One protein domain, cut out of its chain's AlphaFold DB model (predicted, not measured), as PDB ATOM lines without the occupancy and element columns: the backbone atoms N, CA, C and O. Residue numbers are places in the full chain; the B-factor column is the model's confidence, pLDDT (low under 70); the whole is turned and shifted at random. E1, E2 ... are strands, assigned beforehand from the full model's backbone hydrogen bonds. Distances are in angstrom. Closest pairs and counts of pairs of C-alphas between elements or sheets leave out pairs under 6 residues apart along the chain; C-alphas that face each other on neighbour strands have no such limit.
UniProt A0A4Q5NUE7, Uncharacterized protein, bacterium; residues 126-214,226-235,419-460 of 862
ATOM      1  N   GLU A 126      51.567 124.784 114.168       95.25
ATOM      2  CA  GLU A 126      51.741 126.210 114.387       95.25
ATOM      3  C   GLU A 126      52.575 126.446 115.637       95.25
ATOM      4  O   GLU A 126      52.336 125.814 116.654       95.25
ATOM      5  N   VAL A 127      53.545 127.356 115.556       96.88
ATOM      6  CA  VAL A 127      54.350 127.786 116.702       96.88
ATOM      7  C   VAL A 127      54.308 129.306 116.770       96.88
ATOM      8  O   VAL A 127      54.613 129.979 115.780       96.88
ATOM      9  N   ALA A 128      53.927 129.856 117.920       97.25
ATOM     10  CA  ALA A 128      53.858 131.293 118.170       97.25
ATOM     11  C   ALA A 128      54.680 131.650 119.411       97.25
ATOM     12  O   ALA A 128      54.546 131.012 120.448       97.25
ATOM     13  N   SER A 129      55.548 132.655 119.304       96.25
ATOM     14  CA  SER A 129      56.437 133.092 120.388       96.25
ATOM     15  C   SER A 129      56.993 134.494 120.092       96.25
ATOM     16  O   SER A 129      57.039 134.892 118.924       96.25
ATOM     17  N   PRO A 130      57.465 135.276 121.084       93.12
ATOM     18  CA  PRO A 130      58.220 136.501 120.816       93.12
ATOM     19  C   PRO A 130      59.395 136.288 119.854       93.12
ATOM     20  O   PRO A 130      59.697 137.179 119.054       93.12
ATOM     21  N   TYR A 131      60.015 135.106 119.912       93.69
ATOM     22  CA  TYR A 131      61.072 134.684 119.007       93.69
ATOM     23  C   TYR A 131      60.891 133.213 118.630       93.69
ATOM     24  O   TYR A 131      61.010 132.335 119.479       93.69
ATOM     25  N   VAL A 132      60.635 132.953 117.350       95.56
ATOM     26  CA  VAL A 132      60.684 131.620 116.740       95.56
ATOM     27  C   VAL A 132      61.748 131.644 115.649       95.56
ATOM     28  O   VAL A 132      61.823 132.614 114.902       95.56
ATOM     29  N   ALA A 133      62.559 130.604 115.519       95.06
ATOM     30  CA  ALA A 133      63.519 130.441 114.440       95.06
ATOM     31  C   ALA A 133      63.414 129.044 113.830       95.06
ATOM     32  O   ALA A 133      63.283 128.051 114.538       95.06
ATOM     33  N   TYR A 134      63.483 128.983 112.505       95.62
ATOM     34  CA  TYR A 134      63.520 127.753 111.727       95.62
ATOM     35  C   TYR A 134      64.870 127.621 111.026       95.62
ATOM     36  O   TYR A 134      65.264 128.527 110.284       95.62
ATOM     37  N   GLY A 135      65.560 126.502 111.244       93.06
ATOM     38  CA  GLY A 135      66.780 126.146 110.520       93.06
ATOM     39  C   GLY A 135      66.464 125.173 109.389       93.06
ATOM     40  O   GLY A 135      66.066 124.043 109.657       93.06
ATOM     41  N   LYS A 136      66.654 125.580 108.125       88.94
ATOM     42  CA  LYS A 136      66.364 124.707 106.965       88.94
ATOM     43  C   LYS A 136      67.270 123.478 106.931       88.94
ATOM     44  O   LYS A 136      66.810 122.397 106.593       88.94
ATOM     45  N   ASP A 137      68.540 123.643 107.286       86.44
ATOM     46  CA  ASP A 137      69.523 122.558 107.201       86.44
ATOM     47  C   ASP A 137      69.318 121.509 108.306       86.44
ATOM     48  O   ASP A 137      69.643 120.337 108.129       86.44
ATOM     49  N   THR A 138      68.753 121.920 109.445       88.25
ATOM     50  CA  THR A 138      68.472 121.040 110.587       88.25
ATOM     51  C   THR A 138      67.030 120.536 110.620       88.25
ATOM     52  O   THR A 138      66.765 119.549 111.299       88.25
ATOM     53  N   ASN A 139      66.103 121.185 109.903       91.38
ATOM     54  CA  ASN A 139      64.649 121.008 110.025       91.38
ATOM     55  C   ASN A 139      64.152 121.119 111.480       91.38
ATOM     56  O   ASN A 139      63.228 120.414 111.892       91.38
ATOM     57  N   ILE A 140      64.761 122.013 112.264       93.25
ATOM     58  CA  ILE A 140      64.366 122.275 113.653       93.25
ATOM     59  C   ILE A 140      63.722 123.656 113.756       93.25
ATOM     60  O   ILE A 140      64.230 124.645 113.219       93.25
ATOM     61  N   ILE A 141      62.613 123.714 114.488       95.88
ATOM     62  CA  ILE A 141      62.031 124.946 115.008       95.88
ATOM     63  C   ILE A 141      62.518 125.123 116.437       95.88
ATOM     64  O   ILE A 141      62.387 124.212 117.246       95.88
ATOM     65  N   THR A 142      63.024 126.300 116.767       95.31
ATOM     66  CA  THR A 142      63.298 126.695 118.148       95.31
ATOM     67  C   THR A 142      62.521 127.956 118.476       95.31
ATOM     68  O   THR A 142      62.348 128.832 117.630       95.31
ATOM     69  N   SER A 143      62.012 128.047 119.693       96.25
ATOM     70  CA  SER A 143      61.276 129.209 120.173       96.25
ATOM     71  C   SER A 143      61.687 129.547 121.594       96.25
ATOM     72  O   SER A 143      62.034 128.664 122.379       96.25
ATOM     73  N   SER A 144      61.696 130.841 121.906       93.50
ATOM     74  CA  SER A 144      62.174 131.370 123.180       93.50
ATOM     75  C   SER A 144      61.203 132.393 123.756       93.50
ATOM     76  O   SER A 144      60.758 133.312 123.066       93.50
ATOM     77  N   GLY A 145      60.958 132.285 125.060       93.44
ATOM     78  CA  GLY A 145      59.952 133.053 125.789       93.44
ATOM     79  C   GLY A 145      58.603 132.337 125.818       93.44
ATOM     80  O   GLY A 145      58.534 131.124 125.621       93.44
ATOM     81  N   LYS A 146      57.527 133.103 126.040       95.81
ATOM     82  CA  LYS A 146      56.142 132.603 126.037       95.81
ATOM     83  C   LYS A 146      55.778 132.043 124.666       95.81
ATOM     84  O   LYS A 146      55.444 132.795 123.755       95.81
ATOM     85  N   SER A 147      55.886 130.732 124.548       96.94
ATOM     86  CA  SER A 147      55.775 129.965 123.322       96.94
ATOM     87  C   SER A 147      54.571 129.042 123.414       96.94
ATOM     88  O   SER A 147      54.391 128.348 124.413       96.94
ATOM     89  N   SER A 148      53.761 129.020 122.364       97.38
ATOM     90  CA  SER A 148      52.676 128.062 122.197       97.38
ATOM     91  C   SER A 148      52.874 127.279 120.907       97.38
ATOM     92  O   SER A 148      53.371 127.810 119.908       97.38
ATOM     93  N   MET A 149      52.484 126.013 120.929       96.50
ATOM     94  CA  MET A 149      52.491 125.114 119.787       96.50
ATOM     95  C   MET A 149      51.128 124.444 119.664       96.50
ATOM     96  O   MET A 149      50.619 123.887 120.633       96.50
ATOM     97  N   ASP A 150      50.556 124.491 118.467       94.81
ATOM     98  CA  ASP A 150      49.283 123.861 118.132       94.81
ATOM     99  C   ASP A 150      49.490 122.836 117.016       94.81
ATOM    100  O   ASP A 150      50.052 123.150 115.962       94.81
ATOM    101  N   PHE A 151      48.998 121.613 117.216       92.31
ATOM    102  CA  PHE A 151      48.981 120.563 116.200       92.31
ATOM    103  C   PHE A 151      47.714 119.707 116.317       92.31
ATOM    104  O   PHE A 151      47.602 118.823 117.165       92.31
ATOM    105  N   GLY A 152      46.727 119.975 115.458       87.44
ATOM    106  CA  GLY A 152      45.420 119.319 115.541       87.44
ATOM    107  C   GLY A 152      44.665 119.720 116.813       87.44
ATOM    108  O   GLY A 152      44.262 120.878 116.951       87.44
ATOM    109  N   ASP A 153      44.463 118.759 117.716       89.19
ATOM    110  CA  ASP A 153      43.895 118.976 119.055       89.19
ATOM    111  C   ASP A 153      44.956 119.015 120.165       89.19
ATOM    112  O   ASP A 153      44.615 119.266 121.320       89.19
ATOM    113  N   LEU A 154      46.228 118.785 119.828       93.50
ATOM    114  CA  LEU A 154      47.351 118.947 120.742       93.50
ATOM    115  C   LEU A 154      47.717 120.427 120.852       93.50
ATOM    116  O   LEU A 154      47.964 121.083 119.840       93.50
ATOM    117  N   HIS A 155      47.821 120.913 122.081       96.38
ATOM    118  CA  HIS A 155      48.274 122.260 122.391       96.38
ATOM    119  C   HIS A 155      49.324 122.215 123.497       96.38
ATOM    120  O   HIS A 155      49.072 121.632 124.557       96.38
ATOM    121  N   VAL A 156      50.485 122.823 123.253       97.19
ATOM    122  CA  VAL A 156      51.608 122.883 124.193       97.19
ATOM    123  C   VAL A 156      52.008 124.326 124.457       97.19
ATOM    124  O   VAL A 156      52.246 125.077 123.519       97.19
ATOM    125  N   GLU A 157      52.146 124.696 125.726       97.81
ATOM    126  CA  GLU A 157      52.649 126.000 126.159       97.81
ATOM    127  C   GLU A 157      53.940 125.848 126.967       97.81
ATOM    128  O   GLU A 157      54.148 124.862 127.677       97.81
ATOM    129  N   SER A 158      54.812 126.845 126.856       97.44
ATOM    130  CA  SER A 158      56.032 127.000 127.642       97.44
ATOM    131  C   SER A 158      56.370 128.485 127.763       97.44
ATOM    132  O   SER A 158      56.138 129.258 126.838       97.44
ATOM    133  N   ASP A 159      56.931 128.916 128.888       96.12
ATOM    134  CA  ASP A 159      57.353 130.301 129.111       96.12
ATOM    135  C   ASP A 159      58.849 130.559 128.851       96.12
ATOM    136  O   ASP A 159      59.248 131.723 128.751       96.12
ATOM    137  N   VAL A 160      59.667 129.508 128.713       94.75
ATOM    138  CA  VAL A 160      61.125 129.617 128.526       94.75
ATOM    139  C   VAL A 160      61.550 129.207 127.121       94.75
ATOM    140  O   VAL A 160      62.120 130.029 126.400       94.75
ATOM    141  N   ARG A 161      61.329 127.948 126.729       95.00
ATOM    142  CA  ARG A 161      61.813 127.405 125.454       95.00
ATOM    143  C   ARG A 161      60.948 126.253 124.964       95.00
ATOM    144  O   ARG A 161      60.607 125.362 125.740       95.00
ATOM    145  N   LEU A 162      60.689 126.235 123.661       96.56
ATOM    146  CA  LEU A 162      60.031 125.130 122.971       96.56
ATOM    147  C   LEU A 162      60.759 124.843 121.654       96.56
ATOM    148  O   LEU A 162      60.908 125.735 120.819       96.56
ATOM    149  N   ASP A 163      61.197 123.600 121.468       96.62
ATOM    150  CA  ASP A 163      61.890 123.130 120.271       96.62
ATOM    151  C   ASP A 163      61.115 121.985 119.617       96.62
ATOM    152  O   ASP A 163      60.657 121.069 120.300       96.62
ATOM    153  N   VAL A 164      61.013 122.006 118.289       95.88
ATOM    154  CA  VAL A 164      60.363 120.962 117.491       95.88
ATOM    155  C   VAL A 164      61.323 120.461 116.417       95.88
ATOM    156  O   VAL A 164      61.731 121.229 115.548       95.88
ATOM    157  N   ASP A 165      61.657 119.175 116.446       94.31
ATOM    158  CA  ASP A 165      62.359 118.487 115.359       94.31
ATOM    159  C   ASP A 165      61.323 117.940 114.372       94.31
ATOM    160  O   ASP A 165      60.561 117.026 114.699       94.31
ATOM    161  N   LEU A 166      61.286 118.504 113.162       91.25
ATOM    162  CA  LEU A 166      60.329 118.108 112.126       91.25
ATOM    163  C   LEU A 166      60.691 116.788 111.435       91.25
ATOM    164  O   LEU A 166      59.822 116.187 110.811       91.25
ATOM    165  N   ASN A 167      61.945 116.333 111.512       87.19
ATOM    166  CA  ASN A 167      62.357 115.058 110.919       87.19
ATOM    167  C   ASN A 167      61.923 113.885 111.797       87.19
ATOM    168  O   ASN A 167      61.474 112.859 111.288       87.19
ATOM    169  N   GLN A 168      62.099 114.030 113.113       88.25
ATOM    170  CA  GLN A 168      61.736 113.003 114.092       88.25
ATOM    171  C   GLN A 168      60.324 113.188 114.657       88.25
ATOM    172  O   GLN A 168      59.860 112.314 115.383       88.25
ATOM    173  N   GLU A 169      59.665 114.309 114.342       91.00
ATOM    174  CA  GLU A 169      58.369 114.719 114.896       91.00
ATOM    175  C   GLU A 169      58.385 114.718 116.435       91.00
ATOM    176  O   GLU A 169      57.467 114.244 117.105       91.00
ATOM    177  N   ARG A 170      59.474 115.249 117.005       94.06
ATOM    178  CA  ARG A 170      59.709 115.318 118.453       94.06
ATOM    179  C   ARG A 170      59.653 116.747 118.949       94.06
ATOM    180  O   ARG A 170      60.107 117.672 118.281       94.06
ATOM    181  N   LEU A 171      59.119 116.899 120.149       95.62
ATOM    182  CA  LEU A 171      58.919 118.162 120.831       95.62
ATOM    183  C   LEU A 171      59.651 118.137 122.173       95.62
ATOM    184  O   LEU A 171      59.491 117.199 122.958       95.62
ATOM    185  N   TRP A 172      60.390 119.204 122.456       96.56
ATOM    186  CA  TRP A 172      60.939 119.500 123.774       96.56
ATOM    187  C   TRP A 172      60.389 120.837 124.244       96.56
ATOM    188  O   TRP A 172      60.434 121.817 123.506       96.56
ATOM    189  N   ALA A 173      59.912 120.902 125.480       96.94
ATOM    190  CA  ALA A 173      59.555 122.166 126.105       96.94
ATOM    191  C   ALA A 173      60.165 122.260 127.503       96.94
ATOM    192  O   ALA A 173      60.217 121.279 128.245       96.94
ATOM    193  N   GLN A 174      60.636 123.449 127.851       95.88
ATOM    194  CA  GLN A 174      61.169 123.789 129.162       95.88
ATOM    195  C   GLN A 174      60.456 125.039 129.651       95.88
ATOM    196  O   GLN A 174      60.277 125.978 128.880       95.88
ATOM    197  N   GLY A 175      60.072 125.069 130.918       93.56
ATOM    198  CA  GLY A 175      59.445 126.225 131.537       93.56
ATOM    199  C   GLY A 175      59.933 126.455 132.958       93.56
ATOM    200  O   GLY A 175      60.745 125.691 133.489       93.56
ATOM    201  N   THR A 176      59.439 127.528 133.568       93.12
ATOM    202  CA  THR A 176      59.479 127.690 135.026       93.12
ATOM    203  C   THR A 176      58.581 126.643 135.705       93.12
ATOM    204  O   THR A 176      57.860 125.903 135.031       93.12
ATOM    205  N   ALA A 177      58.658 126.522 137.033       90.12
ATOM    206  CA  ALA A 177      57.969 125.469 137.781       90.12
ATOM    207  C   ALA A 177      56.458 125.417 137.465       90.12
ATOM    208  O   ALA A 177      55.726 126.366 137.739       90.12
ATOM    209  N   GLY A 178      56.004 124.306 136.879       87.31
ATOM    210  CA  GLY A 178      54.616 124.056 136.482       87.31
ATOM    211  C   GLY A 178      54.124 124.803 135.235       87.31
ATOM    212  O   GLY A 178      52.935 124.703 134.921       87.31
ATOM    213  N   SER A 179      54.990 125.540 134.536       94.62
ATOM    214  CA  SER A 179      54.616 126.415 133.413       94.62
ATOM    215  C   SER A 179      54.601 125.727 132.046       94.62
ATOM    216  O   SER A 179      54.164 126.334 131.071       94.62
ATOM    217  N   VAL A 180      55.058 124.474 131.944       96.38
ATOM    218  CA  VAL A 180      54.889 123.666 130.730       96.38
ATOM    219  C   VAL A 180      53.547 122.962 130.788       96.38
ATOM    220  O   VAL A 180      53.313 122.121 131.658       96.38
ATOM    221  N   ILE A 181      52.683 123.288 129.835       96.88
ATOM    222  CA  ILE A 181      51.330 122.749 129.740       96.88
ATOM    223  C   ILE A 181      51.229 121.956 128.447       96.88
ATOM    224  O   ILE A 181      51.513 122.488 127.383       96.88
ATOM    225  N   ILE A 182      50.802 120.699 128.521       96.81
ATOM    226  CA  ILE A 182      50.379 119.918 127.356       96.81
ATOM    227  C   ILE A 182      48.907 119.585 127.526       96.81
ATOM    228  O   ILE A 182      48.482 119.080 128.562       96.81
ATOM    229  N   SER A 183      48.112 119.885 126.509       95.44
ATOM    230  CA  SER A 183      46.682 119.626 126.523       95.44
ATOM    231  C   SER A 183      46.214 118.999 125.223       95.44
ATOM    232  O   SER A 183      46.796 119.244 124.166       95.44
ATOM    233  N   ASN A 184      45.183 118.163 125.311       93.06
ATOM    234  CA  ASN A 184      44.564 117.521 124.160       93.06
ATOM    235  C   ASN A 184      43.040 117.640 124.255       93.06
ATOM    236  O   ASN A 184      42.457 117.413 125.317       93.06
ATOM    237  N   GLY A 185      42.402 118.009 123.148       86.56
ATOM    238  CA  GLY A 185      40.960 118.220 123.051       86.56
ATOM    239  C   GLY A 185      40.543 119.676 123.265       86.56
ATOM    240  O   GLY A 185      41.357 120.569 123.495       86.56
ATOM    241  N   ARG A 186      39.236 119.937 123.158       80.06
ATOM    242  CA  ARG A 186      38.651 121.287 123.245       80.06
ATOM    243  C   ARG A 186      37.499 121.334 124.239       80.06
ATOM    244  O   ARG A 186      36.774 120.354 124.406       80.06
ATOM    245  N   GLY A 187      37.297 122.510 124.831       87.31
ATOM    246  CA  GLY A 187      36.212 122.760 125.779       87.31
ATOM    247  C   GLY A 187      36.315 121.865 127.014       87.31
ATOM    248  O   GLY A 187      37.408 121.603 127.503       87.31
ATOM    249  N   GLU A 188      35.177 121.364 127.486       83.12
ATOM    250  CA  GLU A 188      35.079 120.543 128.703       83.12
ATOM    251  C   GLU A 188      35.799 119.187 128.608       83.12
ATOM    252  O   GLU A 188      36.110 118.582 129.628       83.12
ATOM    253  N   LYS A 189      36.102 118.703 127.393       84.50
ATOM    254  CA  LYS A 189      36.833 117.441 127.169       84.50
ATOM    255  C   LYS A 189      38.355 117.618 127.123       84.50
ATOM    256  O   LYS A 189      39.057 116.669 126.780       84.50
ATOM    257  N   ARG A 190      38.862 118.823 127.397       90.56
ATOM    258  CA  ARG A 190      40.297 119.119 127.377       90.56
ATOM    259  C   ARG A 190      40.978 118.421 128.553       90.56
ATOM    260  O   ARG A 190      40.717 118.754 129.704       90.56
ATOM    261  N   VAL A 191      41.863 117.475 128.255       93.00
ATOM    262  CA  VAL A 191      42.763 116.884 129.254       93.00
ATOM    263  C   VAL A 191      44.045 117.703 129.258       93.00
ATOM    264  O   VAL A 191      44.529 118.077 128.192       93.00
ATOM    265  N   GLU A 192      44.583 118.010 130.436       95.25
ATOM    266  CA  GLU A 192      45.765 118.855 130.601       95.25
ATOM    267  C   GLU A 192      46.752 118.216 131.581       95.25
ATOM    268  O   GLU A 192      46.363 117.747 132.651       95.25
ATOM    269  N   LEU A 193      48.037 118.223 131.227       94.38
ATOM    270  CA  LEU A 193      49.141 117.905 132.123       94.38
ATOM    271  C   LEU A 193      50.055 119.120 132.269       94.38
ATOM    272  O   LEU A 193      50.349 119.816 131.297       94.38
ATOM    273  N   ARG A 194      50.535 119.331 133.498       95.50
ATOM    274  CA  ARG A 194      51.454 120.417 133.856       95.50
ATOM    275  C   ARG A 194      52.760 119.896 134.430       95.50
ATOM    276  O   ARG A 194      52.749 118.981 135.263       95.50
ATOM    277  N   GLY A 195      53.852 120.539 134.044       94.50
ATOM    278  CA  GLY A 195      55.182 120.316 134.593       94.50
ATOM    279  C   GLY A 195      56.173 121.393 134.173       94.50
ATOM    280  O   GLY A 195      55.793 122.497 133.810       94.50
ATOM    281  N   ASP A 196      57.451 121.055 134.230       93.62
ATOM    282  CA  ASP A 196      58.576 121.977 134.056       93.62
ATOM    283  C   ASP A 196      59.365 121.639 132.795       93.62
ATOM    284  O   ASP A 196      59.972 122.503 132.160       93.62
ATOM    285  N   ARG A 197      59.389 120.352 132.441       94.44
ATOM    286  CA  ARG A 197      60.009 119.840 131.222       94.44
ATOM    287  C   ARG A 197      59.089 118.827 130.574       94.44
ATOM    288  O   ARG A 197      58.549 117.961 131.259       94.44
ATOM    289  N   LEU A 198      58.962 118.924 129.260       95.69
ATOM    290  CA  LEU A 198      58.204 118.007 128.424       95.69
ATOM    291  C   LEU A 198      59.115 117.470 127.329       95.69
ATOM    292  O   LEU A 198      59.778 118.235 126.632       95.69
ATOM    293  N   PHE A 199      59.079 116.159 127.157       95.94
ATOM    294  CA  PHE A 199      59.508 115.482 125.947       95.94
ATOM    295  C   PHE A 199      58.297 114.764 125.360       95.94
ATOM    296  O   PHE A 199      57.638 114.008 126.074       95.94
ATOM    297  N   TYR A 200      57.977 114.998 124.091       95.81
ATOM    298  CA  TYR A 200      56.800 114.411 123.453       95.81
ATOM    299  C   TYR A 200      57.099 114.002 122.009       95.81
ATOM    300  O   TYR A 200      57.565 114.803 121.203       95.81
ATOM    301  N   ASP A 201      56.831 112.742 121.684       93.88
ATOM    302  CA  ASP A 201      56.868 112.190 120.333       93.88
ATOM    303  C   ASP A 201      55.472 112.364 119.718       93.88
ATOM    304  O   ASP A 201      54.509 111.690 120.109       93.88
ATOM    305  N   ILE A 202      55.351 113.318 118.788       91.19
ATOM    306  CA  ILE A 202      54.076 113.724 118.182       91.19
ATOM    307  C   ILE A 202      53.466 112.552 117.415       91.19
ATOM    308  O   ILE A 202      52.256 112.322 117.500       91.19
ATOM    309  N   ARG A 203      54.311 111.777 116.726       84.31
ATOM    310  CA  ARG A 203      53.902 110.636 115.911       84.31
ATOM    311  C   ARG A 203      53.350 109.504 116.765       84.31
ATOM    312  O   ARG A 203      52.280 108.975 116.477       84.31
ATOM    313  N   LYS A 204      54.067 109.135 117.830       85.88
ATOM    314  CA  LYS A 204      53.659 108.044 118.730       85.88
ATOM    315  C   LYS A 204      52.575 108.454 119.719       85.88
ATOM    316  O   LYS A 204      51.975 107.582 120.343       85.88
ATOM    317  N   ARG A 205      52.330 109.759 119.878       91.81
ATOM    318  CA  ARG A 205      51.479 110.325 120.935       91.81
ATOM    319  C   ARG A 205      51.924 109.849 122.318       91.81
ATOM    320  O   ARG A 205      51.115 109.408 123.131       91.81
ATOM    321  N   GLN A 206      53.232 109.874 122.550       92.75
ATOM    322  CA  GLN A 206      53.861 109.413 123.786       92.75
ATOM    323  C   GLN A 206      54.778 110.496 124.318       92.75
ATOM    324  O   GLN A 206      55.489 111.140 123.551       92.75
ATOM    325  N   GLY A 207      54.794 110.684 125.631       94.00
ATOM    326  CA  GLY A 207      55.659 111.684 126.227       94.00
ATOM    327  C   GLY A 207      55.993 111.433 127.679       94.00
ATOM    328  O   GLY A 207      55.465 110.540 128.341       94.00
ATOM    329  N   VAL A 208      56.910 112.262 128.152       93.94
ATOM    330  CA  VAL A 208      57.359 112.332 129.531       93.94
ATOM    331  C   VAL A 208      57.263 113.783 129.960       93.94
ATOM    332  O   VAL A 208      57.840 114.661 129.317       93.94
ATOM    333  N   ILE A 209      56.551 114.032 131.054       94.00
ATOM    334  CA  ILE A 209      56.513 115.334 131.711       94.00
ATOM    335  C   ILE A 209      57.150 115.218 133.100       94.00
ATOM    336  O   ILE A 209      56.914 114.254 133.833       94.00
ATOM    337  N   ARG A 210      58.011 116.173 133.451       92.38
ATOM    338  CA  ARG A 210      58.725 116.222 134.737       92.38
ATOM    339  C   ARG A 210      58.349 117.476 135.505       92.38
ATOM    340  O   ARG A 210      58.283 118.540 134.901       92.38
ATOM    341  N   ARG A 211      58.167 117.361 136.820       87.75
ATOM    342  CA  ARG A 211      58.062 118.495 137.757       87.75
ATOM    343  C   ARG A 211      59.343 118.558 138.578       87.75
ATOM    344  O   ARG A 211      59.832 117.511 139.002       87.75
ATOM    345  N   SER A 212      59.903 119.744 138.782       72.94
ATOM    346  CA  SER A 212      60.990 119.916 139.743       72.94
ATOM    347  C   SER A 212      60.457 119.652 141.149       72.94
ATOM    348  O   SER A 212      59.345 120.051 141.498       72.94
ATOM    349  N   GLU A 213      61.240 118.924 141.944       60.53
ATOM    350  CA  GLU A 213      60.988 118.653 143.361       60.53
ATOM    351  C   GLU A 213      61.120 119.951 144.171       60.53
ATOM    352  O   GLU A 213      62.114 120.193 144.846       60.53
ATOM    353  N   GLY A 214      60.130 120.834 144.045       56.00
ATOM    354  CA  GLY A 214      59.979 122.034 144.867       56.00
ATOM    355  C   GLY A 214      58.875 121.921 145.919       56.00
ATOM    356  O   GLY A 214      58.793 122.774 146.796       56.00
ATOM    357  N   GLU A 226      55.232 109.476 132.767       89.50
ATOM    358  CA  GLU A 226      55.104 109.002 131.387       89.50
ATOM    359  C   GLU A 226      53.621 108.904 131.025       89.50
ATOM    360  O   GLU A 226      52.791 108.573 131.877       89.50
ATOM    361  N   PHE A 227      53.281 109.192 129.773       89.00
ATOM    362  CA  PHE A 227      51.909 109.117 129.290       89.00
ATOM    363  C   PHE A 227      51.840 108.701 127.818       89.00
ATOM    364  O   PHE A 227      52.761 108.951 127.033       89.00
ATOM    365  N   VAL A 228      50.727 108.068 127.445       85.88
ATOM    366  CA  VAL A 228      50.446 107.559 126.097       85.88
ATOM    367  C   VAL A 228      49.043 107.981 125.654       85.88
ATOM    368  O   VAL A 228      48.107 108.070 126.450       85.88
ATOM    369  N   GLY A 229      48.888 108.214 124.354       84.94
ATOM    370  CA  GLY A 229      47.604 108.474 123.718       84.94
ATOM    371  C   GLY A 229      47.072 109.888 123.953       84.94
ATOM    372  O   GLY A 229      47.721 110.757 124.529       84.94
ATOM    373  N   THR A 230      45.855 110.137 123.470       81.69
ATOM    374  CA  THR A 230      45.223 111.468 123.507       81.69
ATOM    375  C   THR A 230      44.630 111.836 124.863       81.69
ATOM    376  O   THR A 230      44.376 113.007 125.118       81.69
ATOM    377  N   LYS A 231      44.421 110.852 125.740       86.44
ATOM    378  CA  LYS A 231      43.925 111.046 127.109       86.44
ATOM    379  C   LYS A 231      45.045 111.165 128.145       86.44
ATOM    380  O   LYS A 231      44.755 111.295 129.329       86.44
ATOM    381  N   PHE A 232      46.300 111.106 127.698       87.62
ATOM    382  CA  PHE A 232      47.484 111.110 128.553       87.62
ATOM    383  C   PHE A 232      47.432 110.053 129.670       87.62
ATOM    384  O   PHE A 232      47.779 110.314 130.822       87.62
ATOM    385  N   GLU A 233      46.978 108.851 129.318       86.88
ATOM    386  CA  GLU A 233      46.898 107.726 130.247       86.88
ATOM    387  C   GLU A 233      48.310 107.227 130.574       86.88
ATOM    388  O   GLU A 233      49.219 107.306 129.742       86.88
ATOM    389  N   MET A 234      48.512 106.715 131.791       82.00
ATOM    390  CA  MET A 234      49.771 106.051 132.128       82.00
ATOM    391  C   MET A 234      49.970 104.847 131.194       82.00
ATOM    392  O   MET A 234      48.992 104.152 130.904       82.00
ATOM    393  N   PRO A 235      51.205 104.576 130.728       77.75
ATOM    394  CA  PRO A 235      51.485 103.358 129.984       77.75
ATOM    395  C   PRO A 235      50.969 102.149 130.779       77.75
ATOM    396  O   PRO A 235      51.149 102.129 132.003       77.75
ATOM    397  N   VAL A 419      73.981 128.705 115.240       63.34
ATOM    398  CA  VAL A 419      73.338 129.793 114.467       63.34
ATOM    399  C   VAL A 419      74.334 130.512 113.533       63.34
ATOM    400  O   VAL A 419      73.936 131.255 112.636       63.34
ATOM    401  N   VAL A 420      75.642 130.290 113.717       66.00
ATOM    402  CA  VAL A 420      76.706 130.968 112.961       66.00
ATOM    403  C   VAL A 420      76.741 130.521 111.499       66.00
ATOM    404  O   VAL A 420      77.115 131.312 110.640       66.00
ATOM    405  N   ASN A 421      76.293 129.301 111.193       74.12
ATOM    406  CA  ASN A 421      76.326 128.749 109.840       74.12
ATOM    407  C   ASN A 421      74.927 128.295 109.398       74.12
ATOM    408  O   ASN A 421      74.170 127.725 110.185       74.12
ATOM    409  N   GLY A 422      74.595 128.535 108.127       82.06
ATOM    410  CA  GLY A 422      73.383 128.010 107.492       82.06
ATOM    411  C   GLY A 422      72.288 129.041 107.218       82.06
ATOM    412  O   GLY A 422      72.464 130.251 107.412       82.06
ATOM    413  N   TYR A 423      71.162 128.536 106.713       88.81
ATOM    414  CA  TYR A 423      69.974 129.319 106.369       88.81
ATOM    415  C   TYR A 423      68.937 129.274 107.497       88.81
ATOM    416  O   TYR A 423      68.335 128.229 107.767       88.81
ATOM    417  N   TRP A 424      68.708 130.429 108.125       91.38
ATOM    418  CA  TRP A 424      67.788 130.577 109.251       91.38
ATOM    419  C   TRP A 424      66.709 131.608 108.948       91.38
ATOM    420  O   TRP A 424      66.978 132.673 108.391       91.38
ATOM    421  N   VAL A 425      65.482 131.320 109.368       93.44
ATOM    422  CA  VAL A 425      64.364 132.261 109.274       93.44
ATOM    423  C   VAL A 425      63.770 132.444 110.657       93.44
ATOM    424  O   VAL A 425      63.216 131.499 111.213       93.44
ATOM    425  N   SER A 426      63.873 133.649 111.218       95.19
ATOM    426  CA  SER A 426      63.203 133.984 112.475       95.19
ATOM    427  C   SER A 426      61.858 134.658 112.224       95.19
ATOM    428  O   SER A 426      61.727 135.442 111.290       95.19
ATOM    429  N   SER A 427      60.869 134.428 113.074       96.75
ATOM    430  CA  SER A 427      59.539 135.028 112.997       96.75
ATOM    431  C   SER A 427      58.910 135.147 114.391       96.75
ATOM    432  O   SER A 427      59.486 134.709 115.385       96.75
ATOM    433  N   ARG A 428      57.725 135.763 114.483       95.06
ATOM    434  CA  ARG A 428      56.903 135.716 115.716       95.06
ATOM    435  C   ARG A 428      55.918 134.550 115.723       95.06
ATOM    436  O   ARG A 428      55.401 134.141 116.757       95.06
ATOM    437  N   ARG A 429      55.595 134.059 114.534       95.94
ATOM    438  CA  ARG A 429      54.680 132.949 114.321       95.94
ATOM    439  C   ARG A 429      55.110 132.229 113.063       95.94
ATOM    440  O   ARG A 429      55.470 132.876 112.070       95.94
ATOM    441  N   LEU A 430      55.101 130.909 113.103       95.88
ATOM    442  CA  LEU A 430      55.259 130.094 111.913       95.88
ATOM    443  C   LEU A 430      54.206 128.998 111.859       95.88
ATOM    444  O   LEU A 430      53.707 128.544 112.885       95.88
ATOM    445  N   ARG A 431      53.863 128.593 110.639       94.50
ATOM    446  CA  ARG A 431      52.987 127.458 110.352       94.50
ATOM    447  C   ARG A 431      53.731 126.508 109.435       94.50
ATOM    448  O   ARG A 431      54.015 126.859 108.293       94.50
ATOM    449  N   VAL A 432      54.038 125.316 109.918       92.75
ATOM    450  CA  VAL A 432      54.587 124.236 109.106       92.75
ATOM    451  C   VAL A 432      53.440 123.418 108.560       92.75
ATOM    452  O   VAL A 432      52.693 122.816 109.320       92.75
ATOM    453  N   PHE A 433      53.344 123.362 107.243       86.38
ATOM    454  CA  PHE A 433      52.583 122.364 106.511       86.38
ATOM    455  C   PHE A 433      53.569 121.231 106.226       86.38
ATOM    456  O   PHE A 433      54.449 121.417 105.376       86.38
ATOM    457  N   PRO A 434      53.512 120.111 106.969       79.56
ATOM    458  CA  PRO A 434      54.537 119.079 106.900       79.56
ATOM    459  C   PRO A 434      54.803 118.661 105.453       79.56
ATOM    460  O   PRO A 434      53.870 118.337 104.720       79.56
ATOM    461  N   ARG A 435      56.080 118.698 105.052       74.00
ATOM    462  CA  ARG A 435      56.586 118.361 103.704       74.00
ATOM    463  C   ARG A 435      56.116 119.244 102.540       74.00
ATOM    464  O   ARG A 435      56.604 119.056 101.435       74.00
ATOM    465  N   ASP A 436      55.217 120.197 102.768       79.44
ATOM    466  CA  ASP A 436      54.776 121.161 101.753       79.44
ATOM    467  C   ASP A 436      55.571 122.460 101.898       79.44
ATOM    468  O   ASP A 436      56.373 122.814 101.036       79.44
ATOM    469  N   LYS A 437      55.409 123.162 103.025       88.06
ATOM    470  CA  LYS A 437      55.999 124.493 103.224       88.06
ATOM    471  C   LYS A 437      55.983 124.952 104.673       88.06
ATOM    472  O   LYS A 437      55.171 124.503 105.476       88.06
ATOM    473  N   VAL A 438      56.805 125.948 104.981       92.88
ATOM    474  CA  VAL A 438      56.746 126.724 106.224       92.88
ATOM    475  C   VAL A 438      56.333 128.154 105.904       92.88
ATOM    476  O   VAL A 438      56.932 128.802 105.051       92.88
ATOM    477  N   GLN A 439      55.301 128.652 106.574       94.00
ATOM    478  CA  GLN A 439      54.860 130.042 106.490       94.00
ATOM    479  C   GLN A 439      55.354 130.803 107.714       94.00
ATOM    480  O   GLN A 439      55.223 130.313 108.830       94.00
ATOM    481  N   PHE A 440      55.862 132.010 107.512       95.12
ATOM    482  CA  PHE A 440      56.428 132.860 108.550       95.12
ATOM    483  C   PHE A 440      55.725 134.213 108.561       95.12
ATOM    484  O   PHE A 440      55.673 134.891 107.535       95.12
ATOM    485  N   GLU A 441      55.242 134.639 109.726       94.38
ATOM    486  CA  GLU A 441      54.711 135.988 109.935       94.38
ATOM    487  C   GLU A 441      55.797 136.885 110.555       94.38
ATOM    488  O   GLU A 441      56.344 136.581 111.621       94.38
ATOM    489  N   ARG A 442      56.096 138.015 109.901       94.75
ATOM    490  CA  ARG A 442      57.219 138.922 110.214       94.75
ATOM    491  C   ARG A 442      58.576 138.212 110.179       94.75
ATOM    492  O   ARG A 442      59.355 138.277 111.130       94.75
ATOM    493  N   ALA A 443      58.837 137.524 109.074       94.38
ATOM    494  CA  ALA A 443      60.077 136.808 108.838       94.38
ATOM    495  C   ALA A 443      61.291 137.752 108.823       94.38
ATOM    496  O   ALA A 443      61.249 138.842 108.257       94.38
ATOM    497  N   SER A 444      62.400 137.316 109.401       93.88
ATOM    498  CA  SER A 444      63.736 137.865 109.187       93.88
ATOM    499  C   SER A 444      64.635 136.717 108.752       93.88
ATOM    500  O   SER A 444      64.761 135.725 109.463       93.88
ATOM    501  N   VAL A 445      65.208 136.836 107.560       90.75
ATOM    502  CA  VAL A 445      66.047 135.803 106.950       90.75
ATOM    503  C   VAL A 445      67.505 136.104 107.263       90.75
ATOM    504  O   VAL A 445      67.966 137.235 107.089       90.75
ATOM    505  N   TYR A 446      68.225 135.083 107.716       90.25
ATOM    506  CA  TYR A 446      69.632 135.137 108.077       90.25
ATOM    507  C   TYR A 446      70.418 134.122 107.248       90.25
ATOM    508  O   TYR A 446      70.001 132.974 107.092       90.25
ATOM    509  N   PHE A 447      71.583 134.541 106.762       86.56
ATOM    510  CA  PHE A 447      72.569 133.668 106.136       86.56
ATOM    511  C   PHE A 447      73.857 133.745 106.944       86.56
ATOM    512  O   PHE A 447      74.408 134.834 107.117       86.56
ATOM    513  N   ASN A 448      74.330 132.602 107.443       85.75
ATOM    514  CA  ASN A 448      75.554 132.510 108.246       85.75
ATOM    515  C   ASN A 448      75.578 133.546 109.390       85.75
ATOM    516  O   ASN A 448      76.472 134.389 109.489       85.75
ATOM    517  N   GLY A 449      74.500 133.565 110.183       83.75
ATOM    518  CA  GLY A 449      74.316 134.475 111.316       83.75
ATOM    519  C   GLY A 449      74.033 135.944 110.965       83.75
ATOM    520  O   GLY A 449      73.666 136.715 111.852       83.75
ATOM    521  N   LYS A 450      74.147 136.366 109.699       87.38
ATOM    522  CA  LYS A 450      73.894 137.754 109.279       87.38
ATOM    523  C   LYS A 450      72.486 137.915 108.724       87.38
ATOM    524  O   LYS A 450      72.084 137.179 107.826       87.38
ATOM    525  N   LYS A 451      71.746 138.908 109.227       89.56
ATOM    526  CA  LYS A 451      70.417 139.255 108.708       89.56
ATOM    527  C   LYS A 451      70.553 139.797 107.285       89.56
ATOM    528  O   LYS A 451      71.217 140.810 107.091       89.56
ATOM    529  N   ALA A 452      69.911 139.149 106.318       88.19
ATOM    530  CA  ALA A 452      69.881 139.618 104.937       88.19
ATOM    531  C   ALA A 452      68.680 140.533 104.678       88.19
ATOM    532  O   ALA A 452      68.856 141.651 104.209       88.19
ATOM    533  N   PHE A 453      67.463 140.099 105.019       88.94
ATOM    534  CA  PHE A 453      66.247 140.894 104.804       88.94
ATOM    535  C   PHE A 453      65.113 140.495 105.755       88.94
ATOM    536  O   PHE A 453      65.167 139.463 106.425       88.94
ATOM    537  N   GLY A 454      64.087 141.346 105.846       90.38
ATOM    538  CA  GLY A 454      62.867 141.096 106.611       90.38
ATOM    539  C   GLY A 454      61.629 141.212 105.729       90.38
ATOM    540  O   GLY A 454      61.565 142.095 104.879       90.38
ATOM    541  N   LEU A 455      60.657 140.325 105.930       91.62
ATOM    542  CA  LEU A 455      59.424 140.256 105.149       91.62
ATOM    543  C   LEU A 455      58.214 140.159 106.087       91.62
ATOM    544  O   LEU A 455      58.269 139.439 107.086       91.62
ATOM    545  N   PRO A 456      57.097 140.840 105.787       92.69
ATOM    546  CA  PRO A 456      55.880 140.719 106.589       92.69
ATOM    547  C   PRO A 456      55.308 139.297 106.542       92.69
ATOM    548  O   PRO A 456      54.803 138.806 107.549       92.69
ATOM    549  N   LEU A 457      55.440 138.632 105.395       92.88
ATOM    550  CA  LEU A 457      55.020 137.260 105.165       92.88
ATOM    551  C   LEU A 457      56.057 136.573 104.277       92.88
ATOM    552  O   LEU A 457      56.457 137.122 103.251       92.88
ATOM    553  N   TYR A 458      56.494 135.382 104.670       92.88
ATOM    554  CA  TYR A 458      57.433 134.582 103.888       92.88
ATOM    555  C   TYR A 458      56.991 133.123 103.866       92.88
ATOM    556  O   TYR A 458      56.509 132.608 104.872       92.88
ATOM    557  N   VAL A 459      57.138 132.462 102.721       92.00
ATOM    558  CA  VAL A 459      56.808 131.046 102.556       92.00
ATOM    559  C   VAL A 459      58.039 130.329 102.033       92.00
ATOM    560  O   VAL A 459      58.594 130.718 101.010       92.00
ATOM    561  N   LEU A 460      58.453 129.279 102.732       91.44
ATOM    562  CA  LEU A 460      59.568 128.425 102.356       91.44
ATOM    563  C   LEU A 460      59.032 127.041 101.976       91.44
ATOM    564  O   LEU A 460      58.591 126.318 102.870       91.44
TER     565      LEU A 460
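This is residues 126 to 214, 226 to 235 and 419 to 460 of the 862 residues of an uncharacterized protein of bacterium (UniProt A0A4Q5NUE7). Picture one long sheet folded into a V-shaped trough: E2, E5, E6, E9, E10 and E11 make one wall, E3, E4, E7 and E8 make the other, and the links between E2 and E3, E4 and E5, E6 and E7, and E8 and E9 lie along the fold. At one end of the trough E1, E12, E13 and E14 run through both walls and bend sharply at the fold. The printed part has 141 residues with no named helix and fourteen named strands, E1 to E14 in order along the chain; the class is all strand, and the neighbours in this branched sheet are antiparallel. The whole is compact, with a radius of gyration of the C-alphas of 15.5 A, and spans 47 by 34 by 26 A.

Find C-alpha 126 at (51.741, 126.210, 114.387); E1, residues 126 to 135, starts there, is 15.5 A long and bends by 126 degrees at residue 130. Next come E2 at residues 140 to 144, E3 at 147 to 151, E4 at 154 to 158, E5 at 161 to 165 and E6 at 170 to 174. Read on to E7 at residues 180 to 184, E8 at 191 to 195, E9 at 197 to 201 and E10 at 206 to 210. After a cut, look for E11, residues 226 to 228, with C-alpha 226 at (55.104, 109.002, 131.387). After a second cut, E12, residues 423 to 433, is 18.7 A long and bends by 116 degrees at residue 428. E13, residues 437 to 447, is 19.2 A long and bends by 110 degrees at residue 441. E14, residues 450 to 460, is 18.4 A long, bends by 112 degrees at residue 457 and ends with C-alpha 460 at (59.568, 128.425, 102.356).

Start at E1, which has three neighbours: E2 beside residues 131 to 135 and E3 beside residues 126 to 129 lie on one side of it, E12 on the other side. For E1 and E2, a hairpin, look at N 133 and O 142, 2.8 A apart; for E1 and E3, at N 128 and O 148, 2.9 A. E2 and E3 meet only through their link. From E2 go to E5, where N 141 and O 164 are 2.8 A apart, then through the hairpin E5 and E6 to E9, where N 171 and O 200 are 2.8 A apart. E9 and E10 form a hairpin, and N 207 of E10 is 3.0 A from O 227 of the edge strand E11. From E3 the hairpin E3 and E4 leads to E7, with N 157 and O 181 at 2.8 A, and the hairpin E7 and E8 ends in the edge strand E8. The closest C-alphas of E3 and E5 are those of Ser 147 and Leu 162, 6.5 A apart; those of E8 and E10 are Gly 195 and Arg 210, 5.4 A apart. Beyond E1, N 132 and O 427 of E12 are 2.9 A apart. E12, E13 and the edge strand E14 form a meander, each strand the antiparallel neighbour of the one before; N 426 and O 444 are 2.9 A apart, N 442 and O 456 2.8 A.

The two C-alphas farthest apart are those of Pro 235 and Ala 452, 47.8 A. The sheet is twisted, its C-alphas up to 9.7 A off the best plane. Residues 215 to 225 are not printed, with 19.4 A from C-alpha 214 to C-alpha 226; residues 236 to 418 are not printed, with 37.6 A from C-alpha 235 to C-alpha 419. Of the links printed whole, none is long; E7 to E8 is short and the others are tight. The mean pLDDT of the printed part is 90.6, and residues 213 to 214 and 419 to 420 are under 70.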